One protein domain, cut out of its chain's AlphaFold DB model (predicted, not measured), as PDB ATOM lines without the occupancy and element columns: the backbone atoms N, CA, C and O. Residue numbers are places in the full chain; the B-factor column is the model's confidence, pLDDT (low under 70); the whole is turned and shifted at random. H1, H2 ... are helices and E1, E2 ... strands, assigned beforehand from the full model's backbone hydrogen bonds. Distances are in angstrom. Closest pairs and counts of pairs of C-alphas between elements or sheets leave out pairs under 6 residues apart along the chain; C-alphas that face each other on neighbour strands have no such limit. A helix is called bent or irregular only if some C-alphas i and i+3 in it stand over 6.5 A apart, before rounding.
ATOM      1  N   ALA A  33      63.495  22.772  98.595       95.44
ATOM      2  CA  ALA A  33      64.414  23.896  98.677       95.44
ATOM      3  C   ALA A  33      65.513  23.606  99.701       95.44
ATOM      4  O   ALA A  33      65.250  23.050 100.761       95.44
ATOM      5  N   TYR A  34      66.749  24.011  99.399       92.81
ATOM      6  CA  TYR A  34      67.883  23.916 100.332       92.81
ATOM      7  C   TYR A  34      68.003  25.134 101.262       92.81
ATOM      8  O   TYR A  34      68.804  25.137 102.198       92.81
ATOM      9  N   HIS A  35      67.200  26.163 101.003       94.44
ATOM     10  CA  HIS A  35      67.120  27.393 101.776       94.44
ATOM     11  C   HIS A  35      65.665  27.689 102.110       94.44
ATOM     12  O   HIS A  35      64.755  27.156 101.471       94.44
ATOM     13  N   GLY A  36      65.479  28.556 103.105       95.38
ATOM     14  CA  GLY A  36      64.152  28.947 103.540       95.38
ATOM     15  C   GLY A  36      63.318  29.528 102.402       95.38
ATOM     16  O   GLY A  36      63.854  30.128 101.467       95.38
ATOM     17  N   ILE A  37      62.008  29.341 102.501       98.25
ATOM     18  CA  ILE A  37      61.037  29.832 101.526       98.25
ATOM     19  C   ILE A  37      60.048  30.766 102.211       98.25
ATOM     20  O   ILE A  37      59.819  30.665 103.414       98.25
ATOM     21  N   HIS A  38      59.440  31.632 101.410       98.38
ATOM     22  CA  HIS A  38      58.286  32.435 101.783       98.38
ATOM     23  C   HIS A  38      57.306  32.362 100.614       98.38
ATOM     24  O   HIS A  38      57.449  33.087  99.629       98.38
ATOM     25  N   TRP A  39      56.374  31.418 100.685       98.62
ATOM     26  CA  TRP A  39      55.392  31.152  99.636       98.62
ATOM     27  C   TRP A  39      53.975  31.405 100.126       98.62
ATOM     28  O   TRP A  39      53.679  31.321 101.318       98.62
ATOM     29  N   HIS A  40      53.086  31.658  99.172       98.56
ATOM     30  CA  HIS A  40      51.678  31.892  99.428       98.56
ATOM     31  C   HIS A  40      50.809  31.028  98.523       98.56
ATOM     32  O   HIS A  40      50.893  31.132  97.304       98.56
ATOM     33  N   SER A  41      49.909  30.244  99.103       98.69
ATOM     34  CA  SER A  41      48.833  29.580  98.361       98.69
ATOM     35  C   SER A  41      47.474  30.106  98.821       98.69
ATOM     36  O   SER A  41      47.373  30.892  99.764       98.69
ATOM     37  N   SER A  42      46.406  29.719  98.131       98.69
ATOM     38  CA  SER A  42      45.037  30.073  98.500       98.69
ATOM     39  C   SER A  42      44.172  28.827  98.620       98.69
ATOM     40  O   SER A  42      44.189  27.963  97.744       98.69
ATOM     41  N   LEU A  43      43.401  28.745  99.702       98.69
ATOM     42  CA  LEU A  43      42.491  27.648  99.999       98.69
ATOM     43  C   LEU A  43      41.057  28.168 100.067       98.69
ATOM     44  O   LEU A  43      40.713  29.009 100.892       98.69
ATOM     45  N   THR A  44      40.197  27.622  99.216       98.56
ATOM     46  CA  THR A  44      38.750  27.836  99.267       98.56
ATOM     47  C   THR A  44      38.054  26.529  99.613       98.56
ATOM     48  O   THR A  44      38.276  25.514  98.954       98.56
ATOM     49  N   ILE A  45      37.160  26.562 100.599       98.25
ATOM     50  CA  ILE A  45      36.348  25.410 100.995       98.25
ATOM     51  C   ILE A  45      34.886  25.703 100.672       98.25
ATOM     52  O   ILE A  45      34.352  26.733 101.080       98.25
ATOM     53  N   LYS A  46      34.227  24.806  99.937       98.00
ATOM     54  CA  LYS A  46      32.807  24.910  99.581       98.00
ATOM     55  C   LYS A  46      32.053  23.689 100.085       98.00
ATOM     56  O   LYS A  46      32.472  22.571  99.816       98.00
ATOM     57  N   VAL A  47      30.942  23.906 100.775       97.12
ATOM     58  CA  VAL A  47      30.025  22.856 101.233       97.12
ATOM     59  C   VAL A  47      28.665  23.146 100.605       97.12
ATOM     60  O   VAL A  47      28.028  24.156 100.920       97.12
ATOM     61  N   GLY A  48      28.266  22.319  99.636       93.94
ATOM     62  CA  GLY A  48      27.140  22.620  98.754       93.94
ATOM     63  C   GLY A  48      27.323  23.966  98.037       93.94
ATOM     64  O   GLY A  48      28.306  24.187  97.329       93.94
ATOM     65  N   SER A  49      26.378  24.889  98.231       93.50
ATOM     66  CA  SER A  49      26.425  26.250  97.670       93.50
ATOM     67  C   SER A  49      27.184  27.264  98.535       93.50
ATOM     68  O   SER A  49      27.400  28.394  98.097       93.50
ATOM     69  N   THR A  50      27.592  26.886  99.750       95.81
ATOM     70  CA  THR A  50      28.166  27.815 100.732       95.81
ATOM     71  C   THR A  50      29.688  27.743 100.736       95.81
ATOM     72  O   THR A  50      30.266  26.660 100.816       95.81
ATOM     73  N   THR A  51      30.352  28.897 100.698       96.81
ATOM     74  CA  THR A  51      31.798  28.989 100.943       96.81
ATOM     75  C   THR A  51      32.046  29.092 102.443       96.81
ATOM     76  O   THR A  51      31.536  30.002 103.094       96.81
ATOM     77  N   ILE A  52      32.839  28.172 102.984       95.31
ATOM     78  CA  ILE A  52      33.271  28.201 104.379       95.31
ATOM     79  C   ILE A  52      34.557  29.031 104.463       95.31
ATOM     80  O   ILE A  52      35.515  28.711 103.751       95.31
ATOM     81  N   PRO A  53      34.606  30.084 105.298       95.31
ATOM     82  CA  PRO A  53      35.822  30.863 105.466       95.31
ATOM     83  C   PRO A  53      36.914  30.004 106.107       95.31
ATOM     84  O   PRO A  53      36.669  29.261 107.061       95.31
ATOM     85  N   VAL A  54      38.132  30.134 105.590       97.81
ATOM     86  CA  VAL A  54      39.334  29.706 106.307       97.81
ATOM     87  C   VAL A  54      39.640  30.821 107.312       97.81
ATOM     88  O   VAL A  54      39.766  31.963 106.883       97.81
ATOM     89  N   PRO A  55      39.666  30.556 108.625       97.62
ATOM     90  CA  PRO A  55      39.818  31.590 109.635       97.62
ATOM     91  C   PRO A  55      41.228  32.175 109.637       97.62
ATOM     92  O   PRO A  55      42.192  31.497 109.297       97.62
ATOM     93  N   ALA A  56      41.323  33.415 110.109       97.38
ATOM     94  CA  ALA A  56      42.590  34.013 110.499       97.38
ATOM     95  C   ALA A  56      43.199  33.271 111.700       97.38
ATOM     96  O   ALA A  56      42.481  32.664 112.500       97.38
ATOM     97  N   GLY A  57      44.515  33.385 111.873       97.31
ATOM     98  CA  GLY A  57      45.197  32.905 113.073       97.31
ATOM     99  C   GLY A  57      45.500  31.409 113.120       97.31
ATOM    100  O   GLY A  57      46.036  30.949 114.127       97.31
ATOM    101  N   ILE A  58      45.224  30.639 112.061       98.25
ATOM    102  CA  ILE A  58      45.753  29.271 111.948       98.25
ATOM    103  C   ILE A  58      47.275  29.337 112.048       98.25
ATOM    104  O   ILE A  58      47.892  30.172 111.390       98.25
ATOM    105  N   GLY A  59      47.874  28.478 112.877       97.00
ATOM    106  CA  GLY A  59      49.324  28.442 113.070       97.00
ATOM    107  C   GLY A  59      49.910  29.663 113.795       97.00
ATOM    108  O   GLY A  59      51.130  29.744 113.928       97.00
ATOM    109  N   LEU A  60      49.087  30.597 114.289       95.75
ATOM    110  CA  LEU A  60      49.544  31.719 115.111       95.75
ATOM    111  C   LEU A  60      49.357  31.381 116.597       95.75
ATOM    112  O   LEU A  60      48.276  31.002 117.043       95.75
ATOM    113  N   GLY A  61      50.428  31.503 117.378       90.31
ATOM    114  CA  GLY A  61      50.438  31.232 118.816       90.31
ATOM    115  C   GLY A  61      51.534  32.031 119.512       90.31
ATOM    116  O   GLY A  61      51.784  33.176 119.155       90.31
ATOM    117  N   ILE A  62      52.227  31.423 120.482       88.88
ATOM    118  CA  ILE A  62      53.404  32.045 121.127       88.88
ATOM    119  C   ILE A  62      54.493  32.371 120.089       88.88
ATOM    120  O   ILE A  62      55.209  33.360 120.219       88.88
ATOM    121  N   SER A  63      54.598  31.542 119.054       91.38
ATOM    122  CA  SER A  63      55.411  31.779 117.866       91.38
ATOM    123  C   SER A  63      54.604  31.412 116.627       91.38
ATOM    124  O   SER A  63      53.780  30.493 116.680       91.38
ATOM    125  N   GLU A  64      54.882  32.071 115.509       94.44
ATOM    126  CA  GLU A  64      54.274  31.737 114.221       94.44
ATOM    127  C   GLU A  64      54.814  30.393 113.721       94.44
ATOM    128  O   GLU A  64      56.017  30.120 113.761       94.44
ATOM    129  N   LYS A  65      53.907  29.503 113.318       97.50
ATOM    130  CA  LYS A  65      54.259  28.226 112.698       97.50
ATOM    131  C   LYS A  65      54.589  28.445 111.222       97.50
ATOM    132  O   LYS A  65      54.015  29.340 110.609       97.50
ATOM    133  N   PRO A  66      55.439  27.601 110.610       97.88
ATOM    134  CA  PRO A  66      55.782  27.748 109.197       97.88
ATOM    135  C   PRO A  66      54.579  27.745 108.251       97.88
ATOM    136  O   PRO A  66      54.616  28.403 107.221       97.88
ATOM    137  N   ILE A  67      53.503  27.037 108.601       98.38
ATOM    138  CA  ILE A  67      52.220  27.122 107.899       98.38
ATOM    139  C   ILE A  67      51.237  27.891 108.769       98.38
ATOM    140  O   ILE A  67      50.917  27.444 109.872       98.38
ATOM    141  N   HIS A  68      50.754  29.026 108.271       98.50
ATOM    142  CA  HIS A  68      49.846  29.887 109.023       98.50
ATOM    143  C   HIS A  68      48.962  30.765 108.123       98.50
ATOM    144  O   HIS A  68      49.087  30.778 106.898       98.50
ATOM    145  N   THR A  69      48.040  31.502 108.742       98.56
ATOM    146  CA  THR A  69      47.170  32.492 108.086       98.56
ATOM    147  C   THR A  69      47.133  33.778 108.906       98.56
ATOM    148  O   THR A  69      46.879  33.716 110.111       98.56
ATOM    149  N   HIS A  70      47.275  34.942 108.272       97.69
ATOM    150  CA  HIS A  70      47.095  36.232 108.955       97.69
ATOM    151  C   HIS A  70      45.648  36.743 108.946       97.69
ATOM    152  O   HIS A  70      45.264  37.502 109.831       97.69
ATOM    153  N   ASP A  71      44.835  36.327 107.975       96.56
ATOM    154  CA  ASP A  71      43.466  36.807 107.791       96.56
ATOM    155  C   ASP A  71      42.513  35.682 107.351       96.56
ATOM    156  O   ASP A  71      42.909  34.525 107.210       96.56
ATOM    157  N   ALA A  72      41.235  36.023 107.159       96.75
ATOM    158  CA  ALA A  72      40.194  35.071 106.779       96.75
ATOM    159  C   ALA A  72      39.968  34.946 105.253       96.75
ATOM    160  O   ALA A  72      38.918  34.472 104.815       96.75
ATOM    161  N   THR A  73      40.913  35.403 104.422       96.44
ATOM    162  CA  THR A  73      40.789  35.351 102.949       96.44
ATOM    163  C   THR A  73      41.059  33.961 102.374       96.44
ATOM    164  O   THR A  73      40.775  33.709 101.204       96.44
ATOM    165  N   GLY A  74      41.619  33.057 103.184       97.31
ATOM    166  CA  GLY A  74      42.108  31.753 102.739       97.31
ATOM    167  C   GLY A  74      43.514  31.781 102.153       97.31
ATOM    168  O   GLY A  74      43.950  30.766 101.614       97.31
ATOM    169  N   LYS A  75      44.239  32.900 102.266       98.62
ATOM    170  CA  LYS A  75      45.667  32.957 101.955       98.62
ATOM    171  C   LYS A  75      46.465  32.169 103.001       98.62
ATOM    172  O   LYS A  75      46.483  32.528 104.176       98.62
ATOM    173  N   ILE A  76      47.133  31.113 102.556       98.69
ATOM    174  CA  ILE A  76      47.999  30.268 103.377       98.69
ATOM    175  C   ILE A  76      49.443  30.721 103.176       98.69
ATOM    176  O   ILE A  76      49.937  30.752 102.048       98.69
ATOM    177  N   HIS A  77      50.108  31.060 104.271       98.69
ATOM    178  CA  HIS A  77      51.529  31.372 104.312       98.69
ATOM    179  C   HIS A  77      52.333  30.094 104.554       98.69
ATOM    180  O   HIS A  77      51.948  29.264 105.376       98.69
ATOM    181  N   MET A  78      53.431  29.931 103.815       98.69
ATOM    182  CA  MET A  78      54.402  28.845 103.946       98.69
ATOM    183  C   MET A  78      55.794  29.459 104.091       98.69
ATOM    184  O   MET A  78      56.453  29.792 103.105       98.69
ATOM    185  N   GLU A  79      56.222  29.627 105.335       98.19
ATOM    186  CA  GLU A  79      57.411  30.372 105.728       98.19
ATOM    187  C   GLU A  79      58.350  29.464 106.523       98.19
ATOM    188  O   GLU A  79      58.233  29.293 107.735       98.19
ATOM    189  N   PHE A  80      59.280  28.828 105.817       98.00
ATOM    190  CA  PHE A  80      60.212  27.872 106.408       98.00
ATOM    191  C   PHE A  80      61.618  28.450 106.449       98.00
ATOM    192  O   PHE A  80      62.059  29.109 105.511       98.00
ATOM    193  N   SER A  81      62.361  28.129 107.504       95.81
ATOM    194  CA  SER A  81      63.797  28.385 107.590       95.81
ATOM    195  C   SER A  81      64.585  27.113 107.262       95.81
ATOM    196  O   SER A  81      64.380  26.087 107.907       95.81
ATOM    197  N   GLY A  82      65.538  27.188 106.333       94.88
ATOM    198  CA  GLY A  82      66.428  26.065 106.008       94.88
ATOM    199  C   GLY A  82      65.868  25.123 104.940       94.88
ATOM    200  O   GLY A  82      65.174  25.568 104.036       94.88
ATOM    201  N   VAL A  83      66.232  23.840 105.008       95.69
ATOM    202  CA  VAL A  83      65.839  22.839 104.002       95.69
ATOM    203  C   VAL A  83      64.352  22.508 104.139       95.69
ATOM    204  O   VAL A  83      63.891  22.209 105.237       95.69
ATOM    205  N   VAL A  84      63.628  22.524 103.023       97.56
ATOM    206  CA  VAL A  84      62.186  22.261 102.946       97.56
ATOM    207  C   VAL A  84      61.942  20.998 102.138       97.56
ATOM    208  O   VAL A  84      62.472  20.866 101.034       97.56
ATOM    209  N   HIS A  85      61.109  20.099 102.653       97.44
ATOM    210  CA  HIS A  85      60.740  18.842 102.010       97.44
ATOM    211  C   HIS A  85      59.274  18.849 101.560       97.44
ATOM    212  O   HIS A  85      58.449  19.623 102.041       97.44
ATOM    213  N   ASN A  86      58.909  17.916 100.682       97.88
ATOM    214  CA  ASN A  86      57.528  17.692 100.244       97.88
ATOM    215  C   ASN A  86      56.556  17.568 101.422       97.88
ATOM    216  O   ASN A  86      55.474  18.146 101.394       97.88
ATOM    217  N   SER A  87      56.947  16.823 102.461       97.94
ATOM    218  CA  SER A  87      56.129  16.594 103.656       97.94
ATOM    219  C   SER A  87      55.797  17.867 104.420       97.94
ATOM    220  O   SER A  87      54.762  17.905 105.084       97.94
ATOM    221  N   ASP A  88      56.646  18.887 104.325       98.25
ATOM    222  CA  ASP A  88      56.475  20.156 105.026       98.25
ATOM    223  C   ASP A  88      55.356  20.987 104.385       98.25
ATOM    224  O   ASP A  88      54.592  21.645 105.087       98.25
ATOM    225  N   LEU A  89      55.187  20.868 103.064       98.56
ATOM    226  CA  LEU A  89      54.261  21.664 102.251       98.56
ATOM    227  C   LEU A  89      52.950  20.942 101.914       98.56
ATOM    228  O   LEU A  89      52.179  21.406 101.073       98.56
ATOM    229  N   MET A  90      52.679  19.796 102.538       98.62
ATOM    230  CA  MET A  90      51.449  19.050 102.275       98.62
ATOM    231  C   MET A  90      50.215  19.804 102.783       98.62
ATOM    232  O   MET A  90      50.187  20.263 103.924       98.62
ATOM    233  N   LEU A  91      49.147  19.846 101.982       98.69
ATOM    234  CA  LEU A  91      47.888  20.519 102.322       98.69
ATOM    235  C   LEU A  91      47.306  20.061 103.672       98.69
ATOM    236  O   LEU A  91      46.753  20.871 104.416       98.69
ATOM    237  N   LYS A  92      47.471  18.785 104.046       98.19
ATOM    238  CA  LYS A  92      47.037  18.270 105.359       98.19
ATOM    239  C   LYS A  92      47.651  19.018 106.543       98.19
ATOM    240  O   LYS A  92      47.044  19.039 107.610       98.19
ATOM    241  N   ASN A  93      48.820  19.636 106.374       98.44
ATOM    242  CA  ASN A  93      49.463  20.396 107.439       98.44
ATOM    243  C   ASN A  93      48.672  21.667 107.772       98.44
ATOM    244  O   ASN A  93      48.581  22.008 108.943       98.44
ATOM    245  N   VAL A  94      47.995  22.294 106.800       98.38
ATOM    246  CA  VAL A  94      47.075  23.419 107.065       98.38
ATOM    247  C   VAL A  94      45.965  22.986 108.022       98.38
ATOM    248  O   VAL A  94      45.715  23.629 109.035       98.38
ATOM    249  N   PHE A  95      45.328  21.850 107.734       98.31
ATOM    250  CA  PHE A  95      44.256  21.281 108.557       98.31
ATOM    251  C   PHE A  95      44.743  20.834 109.938       98.31
ATOM    252  O   PHE A  95      44.027  20.976 110.929       98.31
ATOM    253  N   LYS A  96      45.982  20.336 110.014       98.00
ATOM    254  CA  LYS A  96      46.641  19.989 111.272       98.00
ATOM    255  C   LYS A  96      46.869  21.223 112.146       98.00
ATOM    256  O   LYS A  96      46.474  21.188 113.305       98.00
ATOM    257  N   GLU A  97      47.452  22.294 111.606       97.81
ATOM    258  CA  GLU A  97      47.671  23.545 112.353       97.81
ATOM    259  C   GLU A  97      46.349  24.239 112.707       97.81
ATOM    260  O   GLU A  97      46.235  24.881 113.749       97.81
ATOM    261  N   TRP A  98      45.314  24.066 111.883       97.38
ATOM    262  CA  TRP A  98      43.957  24.516 112.199       97.38
ATOM    263  C   TRP A  98      43.309  23.660 113.308       97.38
ATOM    264  O   TRP A  98      42.368  24.091 113.969       97.38
ATOM    265  N   GLY A  99      43.782  22.434 113.541       96.81
ATOM    266  CA  GLY A  99      43.134  21.496 114.461       96.81
ATOM    267  C   GLY A  99      41.767  21.021 113.960       96.81
ATOM    268  O   GLY A  99      40.926  20.597 114.753       96.81
ATOM    269  N   LYS A 100      41.528  21.096 112.644       95.12
ATOM    270  CA  LYS A 100      40.261  20.720 112.017       95.12
ATOM    271  C   LYS A 100      40.496  19.655 110.942       95.12
ATOM    272  O   LYS A 100      41.148  19.960 109.949       95.12
ATOM    273  N   PRO A 101      39.953  18.430 111.084       94.94
ATOM    274  CA  PRO A 101      40.095  17.392 110.066       94.94
ATOM    275  C   PRO A 101      39.538  17.834 108.707       94.94
ATOM    276  O   PRO A 101      38.480  18.462 108.634       94.94
ATOM    277  N   MET A 102      40.235  17.501 107.621       94.25
ATOM    278  CA  MET A 102      39.850  17.894 106.257       94.25
ATOM    279  C   MET A 102      38.508  17.286 105.816       94.25
ATOM    280  O   MET A 102      37.783  17.898 105.041       94.25
ATOM    281  N   ASP A 103      38.154  16.113 106.327       91.62
ATOM    282  CA  ASP A 103      36.891  15.408 106.081       91.62
ATOM    283  C   ASP A 103      35.728  15.897 106.965       91.62
ATOM    284  O   ASP A 103      34.570  15.595 106.692       91.62
ATOM    285  N   SER A 104      35.991  16.733 107.976       94.88
ATOM    286  CA  SER A 104      34.948  17.260 108.875       94.88
ATOM    287  C   SER A 104      33.953  18.224 108.212       94.88
ATOM    288  O   SER A 104      32.992  18.656 108.847       94.88
ATOM    289  N   PHE A 105      34.185  18.610 106.956       93.81
ATOM    290  CA  PHE A 105      33.324  19.529 106.210       93.81
ATOM    291  C   PHE A 105      32.201  18.819 105.443       93.81
ATOM    292  O   PHE A 105      31.271  19.490 105.001       93.81
ATOM    293  N   GLY A 106      32.268  17.493 105.291       92.38
ATOM    294  CA  GLY A 106      31.245  16.705 104.609       92.38
ATOM    295  C   GLY A 106      31.811  15.508 103.851       92.38
ATOM    296  O   GLY A 106      33.001  15.199 103.913       92.38
ATOM    297  N   SER A 107      30.937  14.841 103.105       89.25
ATOM    298  CA  SER A 107      31.276  13.716 102.235       89.25
ATOM    299  C   SER A 107      31.666  14.158 100.819       89.25
ATOM    300  O   SER A 107      31.577  15.332 100.460       89.25
ATOM    301  N   ASN A 108      32.090  13.193  99.992       92.94
ATOM    302  CA  ASN A 108      32.246  13.356  98.540       92.94
ATOM    303  C   ASN A 108      33.139  14.535  98.135       92.94
ATOM    304  O   ASN A 108      32.782  15.360  97.292       92.94
ATOM    305  N   ILE A 109      34.319  14.598  98.748       95.88
ATOM    306  CA  ILE A 109      35.278  15.658  98.483       95.88
ATOM    307  C   ILE A 109      35.817  15.601  97.047       95.88
ATOM    308  O   ILE A 109      36.361  14.597  96.579       95.88
ATOM    309  N   THR A 110      35.736  16.734  96.362       97.75
ATOM    310  CA  THR A 110      36.447  16.989  95.107       97.75
ATOM    311  C   THR A 110      37.449  18.112  95.317       97.75
ATOM    312  O   THR A 110      37.204  19.044  96.085       97.75
ATOM    313  N   MET A 111      38.593  18.014  94.646       98.38
ATOM    314  CA  MET A 111      39.660  18.996  94.743       98.38
ATOM    315  C   MET A 111      40.058  19.471  93.351       98.38
ATOM    316  O   MET A 111      40.223  18.673  92.426       98.38
ATOM    317  N   THR A 112      40.240  20.781  93.215       98.69
ATOM    318  CA  THR A 112      40.918  21.368  92.060       98.69
ATOM    319  C   THR A 112      42.086  22.219  92.510       98.69
ATOM    320  O   THR A 112      41.962  22.973  93.475       98.69
ATOM    321  N   VAL A 113      43.177  22.150  91.763       98.62
ATOM    322  CA  VAL A 113      44.352  23.002  91.903       98.62
ATOM    323  C   VAL A 113      44.518  23.745  90.590       98.62
ATOM    324  O   VAL A 113      44.606  23.120  89.536       98.62
ATOM    325  N   ASN A 114      44.519  25.076  90.630       98.38
ATOM    326  CA  ASN A 114      44.678  25.913  89.437       98.38
ATOM    327  C   ASN A 114      43.682  25.538  88.316       98.38
ATOM    328  O   ASN A 114      44.024  25.504  87.139       98.38
ATOM    329  N   ASN A 115      42.432  25.251  88.705       97.94
ATOM    330  CA  ASN A 115      41.327  24.782  87.853       97.94
ATOM    331  C   ASN A 115      41.478  23.371  87.248       97.94
ATOM    332  O   ASN A 115      40.578  22.937  86.531       97.94
ATOM    333  N   ALA A 116      42.545  22.631  87.557       98.25
ATOM    334  CA  ALA A 116      42.702  21.229  87.180       98.25
ATOM    335  C   ALA A 116      42.269  20.302  88.326       98.25
ATOM    336  O   ALA A 116      42.535  20.583  89.494       98.25
ATOM    337  N   THR A 117      41.604  19.192  88.006       98.00
ATOM    338  CA  THR A 117      41.221  18.178  89.000       98.00
ATOM    339  C   THR A 117      42.462  17.546  89.628       98.00
ATOM    340  O   THR A 117      43.382  17.156  88.913       98.00
ATOM    341  N   SER A 118      42.462  17.400  90.953       97.69
ATOM    342  CA  SER A 118      43.483  16.659  91.697       97.69
ATOM    343  C   SER A 118      42.825  15.652  92.636       97.69
ATOM    344  O   SER A 118      41.765  15.909  93.207       97.69
ATOM    345  N   THR A 119      43.469  14.499  92.796       97.38
ATOM    346  CA  THR A 119      43.091  13.438  93.742       97.38
ATOM    347  C   THR A 119      44.127  13.271  94.855       97.38
ATOM    348  O   THR A 119      44.100  12.289  95.593       97.38
ATOM    349  N   GLU A 120      45.055  14.223  94.993       97.94
ATOM    350  CA  GLU A 120      46.113  14.171  96.007       97.94
ATOM    351  C   GLU A 120      45.612  14.583  97.397       97.94
ATOM    352  O   GLU A 120      46.131  14.112  98.412       97.94
ATOM    353  N   TYR A 121      44.571  15.423  97.456       97.62
ATOM    354  CA  TYR A 121      43.914  15.853  98.692       97.62
ATOM    355  C   TYR A 121      44.923  16.347  99.741       97.62
ATOM    356  O   TYR A 121      45.752  17.207  99.455       97.62
ATOM    357  N   GLY A 122      44.888  15.804 100.960       97.44
ATOM    358  CA  GLY A 122      45.815  16.179 102.024       97.44
ATOM    359  C   GLY A 122      47.292  15.904 101.707       97.44
ATOM    360  O   GLY A 122      48.154  16.495 102.352       97.44
ATOM    361  N   ASN A 123      47.601  15.040 100.736       98.31
ATOM    362  CA  ASN A 123      48.976  14.758 100.312       98.31
ATOM    363  C   ASN A 123      49.481  15.705  99.217       98.31
ATOM    364  O   ASN A 123      50.655  15.624  98.868       98.31
ATOM    365  N   TYR A 124      48.628  16.597  98.708       98.56
ATOM    366  CA  TYR A 124      49.025  17.595  97.725       98.56
ATOM    367  C   TYR A 124      50.128  18.497  98.283       98.56
ATOM    368  O   TYR A 124      49.944  19.115  99.334       98.56
ATOM    369  N   VAL A 125      51.259  18.575  97.580       98.62
ATOM    370  CA  VAL A 125      52.397  19.434  97.937       98.62
ATOM    371  C   VAL A 125      52.162  20.824  97.351       98.62
ATOM    372  O   VAL A 125      52.299  21.024  96.145       98.62
ATOM    373  N   MET A 126      51.814  21.777  98.214       98.62
ATOM    374  CA  MET A 126      51.497  23.148  97.816       98.62
ATOM    375  C   MET A 126      52.726  23.878  97.258       98.62
ATOM    376  O   MET A 126      53.846  23.723  97.753       98.62
ATOM    377  N   ARG A 127      52.505  24.706  96.236       98.31
ATOM    378  CA  ARG A 127      53.480  25.602  95.608       98.31
ATOM    379  C   ARG A 127      53.053  27.057  95.754       98.31
ATOM    380  O   ARG A 127      51.911  27.373  96.099       98.31
ATOM    381  N   ASP A 128      54.000  27.948  95.490       98.62
ATOM    382  CA  ASP A 128      53.730  29.380  95.460       98.62
ATOM    383  C   ASP A 128      52.694  29.727  94.382       98.62
ATOM    384  O   ASP A 128      52.775  29.266  93.242       98.62
ATOM    385  N   GLY A 129      51.710  30.541  94.750       98.62
ATOM    386  CA  GLY A 129      50.631  31.005  93.882       98.62
ATOM    387  C   GLY A 129      49.470  30.029  93.675       98.62
ATOM    388  O   GLY A 129      48.509  30.397  92.992       98.62
ATOM    389  N   ASP A 130      49.507  28.822  94.251       98.81
ATOM    390  CA  ASP A 130      48.474  27.819  93.995       98.81
ATOM    391  C   ASP A 130      47.079  28.255  94.452       98.81
ATOM    392  O   ASP A 130      46.877  28.849  95.516       98.81
ATOM    393  N   LYS A 131      46.081  27.893  93.643       98.81
ATOM    394  CA  LYS A 131      44.658  28.084  93.935       98.81
ATOM    395  C   LYS A 131      43.989  26.745  94.159       98.81
ATOM    396  O   LYS A 131      43.654  26.042  93.206       98.81
ATOM    397  N   ILE A 132      43.783  26.414  95.425       98.81
ATOM    398  CA  ILE A 132      43.225  25.145  95.873       98.81
ATOM    399  C   ILE A 132      41.758  25.354  96.227       98.81
ATOM    400  O   ILE A 132      41.404  26.205  97.044       98.81
ATOM    401  N   VAL A 133      40.885  24.548  95.630       98.62
ATOM    402  CA  VAL A 133      39.457  24.535  95.950       98.62
ATOM    403  C   VAL A 133      39.059  23.132  96.362       98.62
ATOM    404  O   VAL A 133      39.193  22.197  95.575       98.62
ATOM    405  N   LEU A 134      38.525  23.007  97.572       98.38
ATOM    406  CA  LEU A 134      37.867  21.802  98.058       98.38
ATOM    407  C   LEU A 134      36.357  22.010  97.992       98.38
ATOM    408  O   LEU A 134      35.850  23.020  98.485       98.38
ATOM    409  N   LYS A 135      35.634  21.067  97.389       97.94
ATOM    410  CA  LYS A 135      34.168  21.063  97.378       97.94
ATOM    411  C   LYS A 135      33.650  19.776  98.000       97.94
ATOM    412  O   LYS A 135      34.087  18.698  97.605       97.94
ATOM    413  N   PHE A 136      32.708  19.918  98.918       96.75
ATOM    414  CA  PHE A 136      32.025  18.845  99.628       96.75
ATOM    415  C   PHE A 136      30.545  18.851  99.239       96.75
ATOM    416  O   PHE A 136      29.951  19.931  99.114       96.75
ATOM    417  N   ASN A 137      29.977  17.656  99.064       86.69
ATOM    418  CA  ASN A 137      28.571  17.438  98.711       86.69
ATOM    419  C   ASN A 137      27.852  16.638  99.797       86.69
ATOM    420  O   ASN A 137      28.451  15.661 100.320       86.69
TER     421      ASN A 137
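AT A GLANCE: This is residues 33 to 137 of the 137 residues of an uncharacterized protein of Candidatus Kaiserbacteria bacterium (UniProt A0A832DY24). A strongly twisted sheet of six strands is built along one long strand, E1, with three short helices, H1, H2 and H3, strung in a row along its length. E2 and E3 pair with different parts of E1 on one side, E6 is on its other side, and the hairpin of E4 and E5 extends the sheet beyond E6; a long loop, residues 53 to 74, folds back beside E3. The printed part has 105 residues with three named helices and six named strands; along the chain E1, E2 and E3 come first, then H1, H2 and H3, then E4, E5 and E6; the sheet is branched, with E1 and E6 parallel and its other neighbour pairs antiparallel, and the class is mixed, helices and strands, with under half of the residues in named elements. The whole is compact, with a radius of gyration of the C-alphas of 13.3 A and spans of 39 by 29 by 19 A.

IN THESE COORDINATES: Find C-alpha 37 at (61.037, 29.832, 101.526); from there E1 runs 31.8 A through residues 37 to 47. E2 is residues 50 to 52, and E3, residues 75 to 80, is 16.0 A long. H1 is residues 86 to 89; H2, residues 91 to 98, begins at C-alpha 91 (47.888, 20.519, 102.322) and is 11.4 A long. H3 is residues 102 to 105, irregular but only just: C-alphas 102 and 105 are 6.7 A apart. E4 is residues 110 to 113, 10.4 A, and E5 residues 116 to 118. E6, residues 131 to 136, runs 16.7 A to C-alpha 136 at (32.025, 18.845, 99.628).

HOW THE PARTS SIT: Start at E1, whose pairing is staggered. E3 is antiparallel beside its residues 37 to 42, with N 39 and O 78 at 2.9 A. E2, on the same side, forms a hairpin with E1, with N 47 and O 50 at 2.8 A. On the other side E6 is parallel beside residues 42 to 47, with N 46 and O 134 at 2.8 A. E4 is antiparallel to E6, with N 112 and O 133 at 2.9 A, and forms a hairpin with E5, with N 113 and O 116 at 2.8 A. H1 only grazes the sheet, the C-alphas of Leu 89 and Met 78 being its closest to E3 at 7.4 A. H2 also only grazes it; its closest C-alphas with E3 are those of Val 94 and Ile 76, 7.8 A. H3 is on the sheet at a height of 9.1 A, only just over none of the strands, with 2 C-alphas falling on E1 and 2 on E6. H2 and H3 are close but not clearly touching, the C-alphas of Phe 95 and Met 102 being closest at 6.0 A. In H2, 3 of 4 O i to N i+4 pairs are within hydrogen-bond range; H1 and H3 are too short for such a pair.

THE WHOLE: The C-alphas farthest apart, those of Tyr 34 and Ser 49, are 41.6 A apart. The printed part has no cut. The long links are E2 to E3, with 22 residues, where residues 67 to 68 pair antiparallel with residues 77 to 78 of E3, and E5 to E6, with 12. The mean pLDDT of the printed part is 96.9, and no printed residue is under 70.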